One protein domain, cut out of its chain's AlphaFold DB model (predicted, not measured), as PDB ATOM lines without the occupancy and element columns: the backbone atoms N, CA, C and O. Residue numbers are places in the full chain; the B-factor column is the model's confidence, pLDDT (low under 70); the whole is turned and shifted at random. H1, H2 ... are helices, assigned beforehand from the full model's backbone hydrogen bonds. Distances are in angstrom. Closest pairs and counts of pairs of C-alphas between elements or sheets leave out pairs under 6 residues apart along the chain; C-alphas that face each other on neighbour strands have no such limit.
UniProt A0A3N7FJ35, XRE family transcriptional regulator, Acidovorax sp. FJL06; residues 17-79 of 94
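This is residues 17 to 79 of the 94 residues of the protein "XRE family transcriptional regulator" of Acidovorax sp. FJL06 (UniProt A0A3N7FJ35). Look first for the longest helix, H4, side by side with H1 and running the same way; over one side of this pair sit H2 and H3, crossed at about a right angle. The long link between H2 and H3 folds back on itself as a narrow loop at one end of the longest axis. The printed part has 63 residues with four named helices, H1 H2 H3 H4 along the chain, and no named strand; the class is all helix. It is compact, with a radius of gyration of the C-alphas of 11.4 A and spans of 32 by 25 by 18 A.

Begin at H4, residues 68 to 77: it is close to but not clearly touching H1, residues 17 to 25, at a shallow tilt of 11 degrees, the same way, and their closest C-alphas, Ser 22 and Leu 75, are 7.6 A apart. H2, residues 30 to 36, is only just apart from H4, the closest C-alphas being 8.2 A apart. H2 touches H3, residues 52 to 57, about perpendicular at 86 degrees; their closest C-alphas, Ala 34 and Trp 54, are 6.0 A apart. In H1, H2, H3 and H4 every O i to N i+4 pair is within hydrogen-bond range.

Find C-alpha 17 at (31.639, 0.926, -2.427), where H1 begins; it runs 12.1 A. H2 spans 9.9 A and H3 8.7 A. H4 runs 14.2 A, from C-alpha 68 at (18.551, 7.614, -3.513) to C-alpha 77 at (26.042, 18.915, 0.603).

The two C-alphas farthest apart, Arg 46 and Pro 69, are 34.1 A apart. Look along the long link, residues 37 to 51, for residues 42 to 43 paired antiparallel with 49 to 50. The printed part has no cut, and no printed residue is under 70 in pLDDT.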
ATOM      1  N   ASP A  17      30.386   0.436  -1.842       96.88
ATOM      2  CA  ASP A  17      31.639   0.926  -2.427       96.88
ATOM      3  C   ASP A  17      31.490   2.325  -3.044       96.88
ATOM      4  O   ASP A  17      32.368   3.172  -2.872       96.88
ATOM      5  N   GLN A  18      30.373   2.600  -3.718       97.31
ATOM      6  CA  GLN A  18      30.065   3.914  -4.287       97.31
ATOM      7  C   GLN A  18      29.877   4.964  -3.190       97.31
ATOM      8  O   GLN A  18      30.487   6.032  -3.258       97.31
ATOM      9  N   LEU A  19      29.109   4.643  -2.141       98.25
ATOM     10  CA  LEU A  19      28.931   5.536  -0.996       98.25
ATOM     11  C   LEU A  19      30.275   5.845  -0.323       98.25
ATOM     12  O   LEU A  19      30.593   7.006  -0.051       98.25
ATOM     13  N   LYS A  20      31.093   4.810  -0.111       98.44
ATOM     14  CA  LYS A  20      32.437   4.944   0.451       98.44
ATOM     15  C   LYS A  20      33.339   5.811  -0.420       98.44
ATOM     16  O   LYS A  20      34.048   6.664   0.115       98.44
ATOM     17  N   ALA A  21      33.321   5.615  -1.737       98.38
ATOM     18  CA  ALA A  21      34.115   6.399  -2.675       98.38
ATOM     19  C   ALA A  21      33.739   7.885  -2.618       98.38
ATOM     20  O   ALA A  21      34.621   8.721  -2.425       98.38
ATOM     21  N   SER A  22      32.446   8.216  -2.674       98.44
ATOM     22  CA  SER A  22      31.974   9.600  -2.552       98.44
ATOM     23  C   SER A  22      32.288  10.210  -1.188       98.44
ATOM     24  O   SER A  22      32.656  11.380  -1.102       98.44
ATOM     25  N   ARG A  23      32.220   9.437  -0.097       98.62
ATOM     26  CA  ARG A  23      32.641   9.933   1.220       98.62
ATOM     27  C   ARG A  23      34.129  10.273   1.258       98.62
ATOM     28  O   ARG A  23      34.506  11.321   1.781       98.62
ATOM     29  N   VAL A  24      34.975   9.385   0.741       98.62
ATOM     30  CA  VAL A  24      36.428   9.597   0.718       98.62
ATOM     31  C   VAL A  24      36.791  10.776  -0.183       98.62
ATOM     32  O   VAL A  24      37.623  11.588   0.208       98.62
ATOM     33  N   ALA A  25      36.135  10.920  -1.335       98.56
ATOM     34  CA  ALA A  25      36.321  12.058  -2.232       98.56
ATOM     35  C   ALA A  25      35.906  13.399  -1.591       98.56
ATOM     36  O   ALA A  25      36.559  14.409  -1.833       98.56
ATOM     37  N   ALA A  26      34.908  13.401  -0.698       98.31
ATOM     38  CA  ALA A  26      34.564  14.560   0.137       98.31
ATOM     39  C   ALA A  26      35.562  14.840   1.280       98.31
ATOM     40  O   ALA A  26      35.387  15.806   2.021       98.31
ATOM     41  N   GLY A  27      36.570  13.986   1.488       98.31
ATOM     42  CA  GLY A  27      37.527  14.118   2.589       98.31
ATOM     43  C   GLY A  27      36.943  13.809   3.971       98.31
ATOM     44  O   GLY A  27      37.493  14.250   4.979       98.31
ATOM     45  N   LEU A  28      35.834  13.063   4.045       98.44
ATOM     46  CA  LEU A  28      35.125  12.797   5.298       98.44
ATOM     47  C   LEU A  28      35.479  11.426   5.892       98.44
ATOM     48  O   LEU A  28      35.538  10.406   5.199       98.44
ATOM     49  N   SER A  29      35.615  11.360   7.214       97.25
ATOM     50  CA  SER A  29      35.503  10.101   7.962       97.25
ATOM     51  C   SER A  29      34.046   9.618   8.015       97.25
ATOM     52  O   SER A  29      33.115  10.394   7.795       97.25
ATOM     53  N   GLN A  30      33.818   8.339   8.344       97.12
ATOM     54  CA  GLN A  30      32.454   7.808   8.520       97.12
ATOM     55  C   GLN A  30      31.670   8.571   9.599       97.12
ATOM     56  O   GLN A  30      30.476   8.793   9.441       97.12
ATOM     57  N   ALA A  31      32.334   8.996  10.681       96.75
ATOM     58  CA  ALA A  31      31.699   9.768  11.747       96.75
ATOM     59  C   ALA A  31      31.277  11.164  11.267       96.75
ATOM     60  O   ALA A  31      30.143  11.558  11.507       96.75
ATOM     61  N   GLN A  32      32.137  11.874  10.531       97.81
ATOM     62  CA  GLN A  32      31.804  13.197   9.984       97.81
ATOM     63  C   GLN A  32      30.679  13.129   8.949       97.81
ATOM     64  O   GLN A  32      29.808  13.989   8.919       97.81
ATOM     65  N   ALA A  33      30.670  12.095   8.105       98.44
ATOM     66  CA  ALA A  33      29.606  11.913   7.127       98.44
ATOM     67  C   ALA A  33      28.269  11.549   7.800       98.44
ATOM     68  O   ALA A  33      27.218  12.065   7.423       98.44
ATOM     69  N   ALA A  34      28.316  10.718   8.846       98.19
ATOM     70  CA  ALA A  34      27.159  10.427   9.680       98.19
ATOM     71  C   ALA A  34      26.617  11.681  10.368       98.19
ATOM     72  O   ALA A  34      25.416  11.917  10.312       98.19
ATOM     73  N   GLU A  35      27.489  12.497  10.956       97.75
ATOM     74  CA  GLU A  35      27.126  13.769  11.578       97.75
ATOM     75  C   GLU A  35      26.461  14.720  10.576       97.75
ATOM     76  O   GLU A  35      25.356  15.195  10.832       97.75
ATOM     77  N   LEU A  36      27.079  14.915   9.403       98.06
ATOM     78  CA  LEU A  36      26.549  15.746   8.316       98.06
ATOM     79  C   LEU A  36      25.127  15.333   7.909       98.06
ATOM     80  O   LEU A  36      24.286  16.186   7.637       98.06
ATOM     81  N   MET A  37      24.866  14.026   7.868       97.94
ATOM     82  CA  MET A  37      23.586  13.462   7.433       97.94
ATOM     83  C   MET A  37      22.620  13.160   8.590       97.94
ATOM     84  O   MET A  37      21.551  12.597   8.357       97.94
ATOM     85  N   GLY A  38      22.973  13.509   9.831       96.94
ATOM     86  CA  GLY A  38      22.125  13.296  11.008       96.94
ATOM     87  C   GLY A  38      21.977  11.834  11.449       96.94
ATOM     88  O   GLY A  38      21.014  11.491  12.135       96.94
ATOM     89  N   TYR A  39      22.903  10.950  11.072       97.38
ATOM     90  CA  TYR A  39      22.927   9.572  11.561       97.38
ATOM     91  C   TYR A  39      23.521   9.476  12.977       97.38
ATOM     92  O   TYR A  39      24.461  10.201  13.303       97.38
ATOM     93  N   PRO A  40      23.046   8.536  13.820       96.56
ATOM     94  CA  PRO A  40      23.530   8.400  15.191       96.56
ATOM     95  C   PRO A  40      25.041   8.158  15.288       96.56
ATOM     96  O   PRO A  40      25.605   7.321  14.567       96.56
ATOM     97  N   LEU A  41      25.661   8.846  16.248       96.69
ATOM     98  CA  LEU A  41      27.051   8.676  16.659       96.69
ATOM     99  C   LEU A  41      27.123   7.955  18.009       96.69
ATOM    100  O   LEU A  41      26.269   8.128  18.876       96.69
ATOM    101  N   GLN A  42      28.152   7.135  18.185       93.69
ATOM    102  CA  GLN A  42      28.427   6.388  19.407       93.69
ATOM    103  C   GLN A  42      29.889   6.564  19.803       93.69
ATOM    104  O   GLN A  42      30.778   6.548  18.949       93.69
ATOM    105  N   THR A  43      30.147   6.657  21.105       89.38
ATOM    106  CA  THR A  43      31.508   6.602  21.643       89.38
ATOM    107  C   THR A  43      32.028   5.168  21.546       89.38
ATOM    108  O   THR A  43      31.434   4.230  22.073       89.38
ATOM    109  N   GLY A  44      33.133   4.983  20.835       81.06
ATOM    110  CA  GLY A  44      33.852   3.725  20.710       81.06
ATOM    111  C   GLY A  44      34.714   3.422  21.936       81.06
ATOM    112  O   GLY A  44      35.055   4.297  22.730       81.06
ATOM    113  N   SER A  45      35.140   2.164  22.053       74.44
ATOM    114  CA  SER A  45      35.843   1.622  23.228       74.44
ATOM    115  C   SER A  45      37.175   2.305  23.569       74.44
ATOM    116  O   SER A  45      37.680   2.130  24.670       74.44
ATOM    117  N   ARG A  46      37.764   3.064  22.633       80.75
ATOM    118  CA  ARG A  46      39.025   3.810  22.812       80.75
ATOM    119  C   ARG A  46      38.828   5.334  22.837       80.75
ATOM    120  O   ARG A  46      39.770   6.069  22.573       80.75
ATOM    121  N   GLY A  47      37.605   5.806  23.082       81.38
ATOM    122  CA  GLY A  47      37.275   7.236  23.134       81.38
ATOM    123  C   GLY A  47      37.062   7.913  21.775       81.38
ATOM    124  O   GLY A  47      36.770   9.101  21.737       81.38
ATOM    125  N   GLY A  48      37.176   7.182  20.660       86.50
ATOM    126  CA  GLY A  48      36.826   7.692  19.327       86.50
ATOM    127  C   GLY A  48      35.313   7.716  19.091       86.50
ATOM    128  O   GLY A  48      34.573   7.024  19.780       86.50
ATOM    129  N   VAL A  49      34.847   8.470  18.096       92.75
ATOM    130  CA  VAL A  49      33.428   8.517  17.701       92.75
ATOM    131  C   VAL A  49      33.212   7.673  16.443       92.75
ATOM    132  O   VAL A  49      34.009   7.735  15.509       92.75
ATOM    133  N   GLN A  50      32.144   6.874  16.411       94.62
ATOM    134  CA  GLN A  50      31.790   6.011  15.278       94.62
ATOM    135  C   GLN A  50      30.292   6.075  14.961       94.62
ATOM    136  O   GLN A  50      29.481   6.338  15.847       94.62
ATOM    137  N   SER A  51      29.906   5.742  13.727       96.06
ATOM    138  CA  SER A  51      28.503   5.521  13.353       96.06
ATOM    139  C   SER A  51      28.300   4.105  12.829       96.06
ATOM    140  O   SER A  51      28.797   3.751  11.760       96.06
ATOM    141  N   ARG A  52      27.538   3.289  13.569       95.31
ATOM    142  CA  ARG A  52      27.169   1.927  13.141       95.31
ATOM    143  C   ARG A  52      26.282   1.939  11.901       95.31
ATOM    144  O   ARG A  52      26.416   1.063  11.053       95.31
ATOM    145  N   THR A  53      25.399   2.932  11.794       95.62
ATOM    146  CA  THR A  53      24.515   3.088  10.638       95.62
ATOM    147  C   THR A  53      25.325   3.372   9.382       95.62
ATOM    148  O   THR A  53      25.175   2.651   8.405       95.62
ATOM    149  N   TRP A  54      26.243   4.343   9.423       97.50
ATOM    150  CA  TRP A  54      27.089   4.640   8.265       97.50
ATOM    151  C   TRP A  54      27.992   3.465   7.884       97.50
ATOM    152  O   TRP A  54      28.103   3.122   6.712       97.50
ATOM    153  N   GLN A  55      28.602   2.809   8.878       96.06
ATOM    154  CA  GLN A  55      29.437   1.630   8.650       96.06
ATOM    155  C   GLN A  55      28.678   0.527   7.902       96.06
ATOM    156  O   GLN A  55      29.249  -0.120   7.029       96.06
ATOM    157  N   ALA A  56      27.405   0.319   8.236       96.62
ATOM    158  CA  ALA A  56      26.572  -0.661   7.564       96.62
ATOM    159  C   ALA A  56      26.200  -0.262   6.135       96.62
ATOM    160  O   ALA A  56      26.230  -1.115   5.261       96.62
ATOM    161  N   LEU A  57      25.902   1.018   5.891       97.56
ATOM    162  CA  LEU A  57      25.596   1.517   4.545       97.56
ATOM    163  C   LEU A  57      26.784   1.373   3.579       97.56
ATOM    164  O   LEU A  57      26.584   1.280   2.377       97.56
ATOM    165  N   GLU A  58      28.017   1.365   4.095       97.44
ATOM    166  CA  GLU A  58      29.234   1.112   3.307       97.44
ATOM    167  C   GLU A  58      29.640  -0.366   3.250       97.44
ATOM    168  O   GLU A  58      30.656  -0.705   2.641       97.44
ATOM    169  N   SER A  59      28.906  -1.252   3.920       93.75
ATOM    170  CA  SER A  59      29.250  -2.667   3.983       93.75
ATOM    171  C   SER A  59      28.773  -3.401   2.736       93.75
ATOM    172  O   SER A  59      27.608  -3.324   2.371       93.75
ATOM    173  N   MET A  60      29.653  -4.201   2.133       85.06
ATOM    174  CA  MET A  60      29.298  -5.082   1.010       85.06
ATOM    175  C   MET A  60      28.599  -6.377   1.454       85.06
ATOM    176  O   MET A  60      28.083  -7.114   0.621       85.06
ATOM    177  N   SER A  61      28.605  -6.679   2.756       87.44
ATOM    178  CA  SER A  61      27.929  -7.849   3.331       87.44
ATOM    179  C   SER A  61      26.599  -7.506   4.004       87.44
ATOM    180  O   SER A  61      25.966  -8.387   4.578       87.44
ATOM    181  N   ASP A  62      26.225  -6.228   4.025       87.62
ATOM    182  CA  ASP A  62      24.956  -5.754   4.564       87.62
ATOM    183  C   ASP A  62      24.070  -5.339   3.386       87.62
ATOM    184  O   ASP A  62      24.538  -4.685   2.460       87.62
ATOM    185  N   GLU A  63      22.800  -5.733   3.388       85.50
ATOM    186  CA  GLU A  63      21.878  -5.436   2.280       85.50
ATOM    187  C   GLU A  63      21.355  -3.988   2.318       85.50
ATOM    188  O   GLU A  63      20.621  -3.551   1.426       85.50
ATOM    189  N   ARG A  64      21.702  -3.221   3.359       90.81
ATOM    190  CA  ARG A  64      21.275  -1.831   3.515       90.81
ATOM    191  C   ARG A  64      22.032  -0.906   2.572       90.81
ATOM    192  O   ARG A  64      23.223  -0.679   2.732       90.81
ATOM    193  N   ASN A  65      21.280  -0.234   1.705       93.12
ATOM    194  CA  ASN A  65      21.778   0.871   0.892       93.12
ATOM    195  C   ASN A  65      21.221   2.214   1.368       93.12
ATOM    196  O   ASN A  65      20.120   2.304   1.926       93.12
ATOM    197  N   MET A  66      21.975   3.281   1.102       96.56
ATOM    198  CA  MET A  66      21.476   4.638   1.296       96.56
ATOM    199  C   MET A  66      20.357   4.905   0.286       96.56
ATOM    200  O   MET A  66      20.487   4.600  -0.893       96.56
ATOM    201  N   GLN A  67      19.243   5.473   0.743       96.44
ATOM    202  CA  GLN A  67      18.128   5.794  -0.149       96.44
ATOM    203  C   GLN A  67      18.545   6.873  -1.155       96.44
ATOM    204  O   GLN A  67      19.211   7.836  -0.779       96.44
ATOM    205  N   GLY A  68      18.114   6.744  -2.413       96.38
ATOM    206  CA  GLY A  68      18.551   7.614  -3.513       96.38
ATOM    207  C   GLY A  68      18.427   9.120  -3.238       96.38
ATOM    208  O   GLY A  68      19.411   9.838  -3.405       96.38
ATOM    209  N   PRO A  69      17.289   9.620  -2.719       96.00
ATOM    210  CA  PRO A  69      17.156  11.033  -2.350       96.00
ATOM    211  C   PRO A  69      18.125  11.482  -1.244       96.00
ATOM    212  O   PRO A  69      18.617  12.608  -1.261       96.00
ATOM    213  N   VAL A  70      18.431  10.596  -0.290       97.50
ATOM    214  CA  VAL A  70      19.385  10.870   0.798       97.50
ATOM    215  C   VAL A  70      20.804  10.933   0.243       97.50
ATOM    216  O   VAL A  70      21.567  11.824   0.609       97.50
ATOM    217  N   TYR A  71      21.140  10.039  -0.687       98.12
ATOM    218  CA  TYR A  71      22.432  10.056  -1.357       98.12
ATOM    219  C   TYR A  71      22.604  11.283  -2.260       98.12
ATOM    220  O   TYR A  71      23.636  11.942  -2.194       98.12
ATOM    221  N   ALA A  72      21.582  11.668  -3.026       97.19
ATOM    222  CA  ALA A  72      21.613  12.899  -3.814       97.19
ATOM    223  C   ALA A  72      21.836  14.136  -2.930       97.19
ATOM    224  O   ALA A  72      22.645  14.999  -3.271       97.19
ATOM    225  N   MET A  73      21.191  14.199  -1.759       97.06
ATOM    226  CA  MET A  73      21.437  15.261  -0.781       97.06
ATOM    227  C   MET A  73      22.866  15.219  -0.226       97.06
ATOM    228  O   MET A  73      23.504  16.261  -0.118       97.06
ATOM    229  N   PHE A  74      23.406  14.034   0.071       98.06
ATOM    230  CA  PHE A  74      24.804  13.889   0.478       98.06
ATOM    231  C   PHE A  74      25.767  14.418  -0.596       98.06
ATOM    232  O   PHE A  74      26.681  15.183  -0.286       98.06
ATOM    233  N   LEU A  75      25.534  14.083  -1.869       97.75
ATOM    234  CA  LEU A  75      26.319  14.606  -2.986       97.75
ATOM    235  C   LEU A  75      26.178  16.128  -3.122       97.75
ATOM    236  O   LEU A  75      27.165  16.809  -3.371       97.75
ATOM    237  N   LEU A  76      24.981  16.683  -2.920       96.94
ATOM    238  CA  LEU A  76      24.743  18.129  -2.949       96.94
ATOM    239  C   LEU A  76      25.476  18.860  -1.813       96.94
ATOM    240  O   LEU A  76      26.160  19.848  -2.067       96.94
ATOM    241  N   LEU A  77      25.379  18.353  -0.581       97.50
ATOM    242  CA  LEU A  77      26.042  18.915   0.603       97.50
ATOM    243  C   LEU A  77      27.570  18.840   0.516       97.50
ATOM    244  O   LEU A  77      28.260  19.665   1.109       97.50
ATOM    245  N   THR A  78      28.097  17.867  -0.227       97.38
ATOM    246  CA  THR A  78      29.541  17.676  -0.428       97.38
ATOM    247  C   THR A  78      30.056  18.241  -1.755       97.38
ATOM    248  O   THR A  78      31.239  18.106  -2.049       97.38
ATOM    249  N   GLY A  79      29.198  18.880  -2.561       96.50
ATOM    250  CA  GLY A  79      29.579  19.472  -3.849       96.50
ATOM    251  C   GLY A  79      29.944  18.457  -4.941       96.50
ATOM    252  O   GLY A  79      30.625  18.806  -5.898       96.50
TER     253      GLY A  79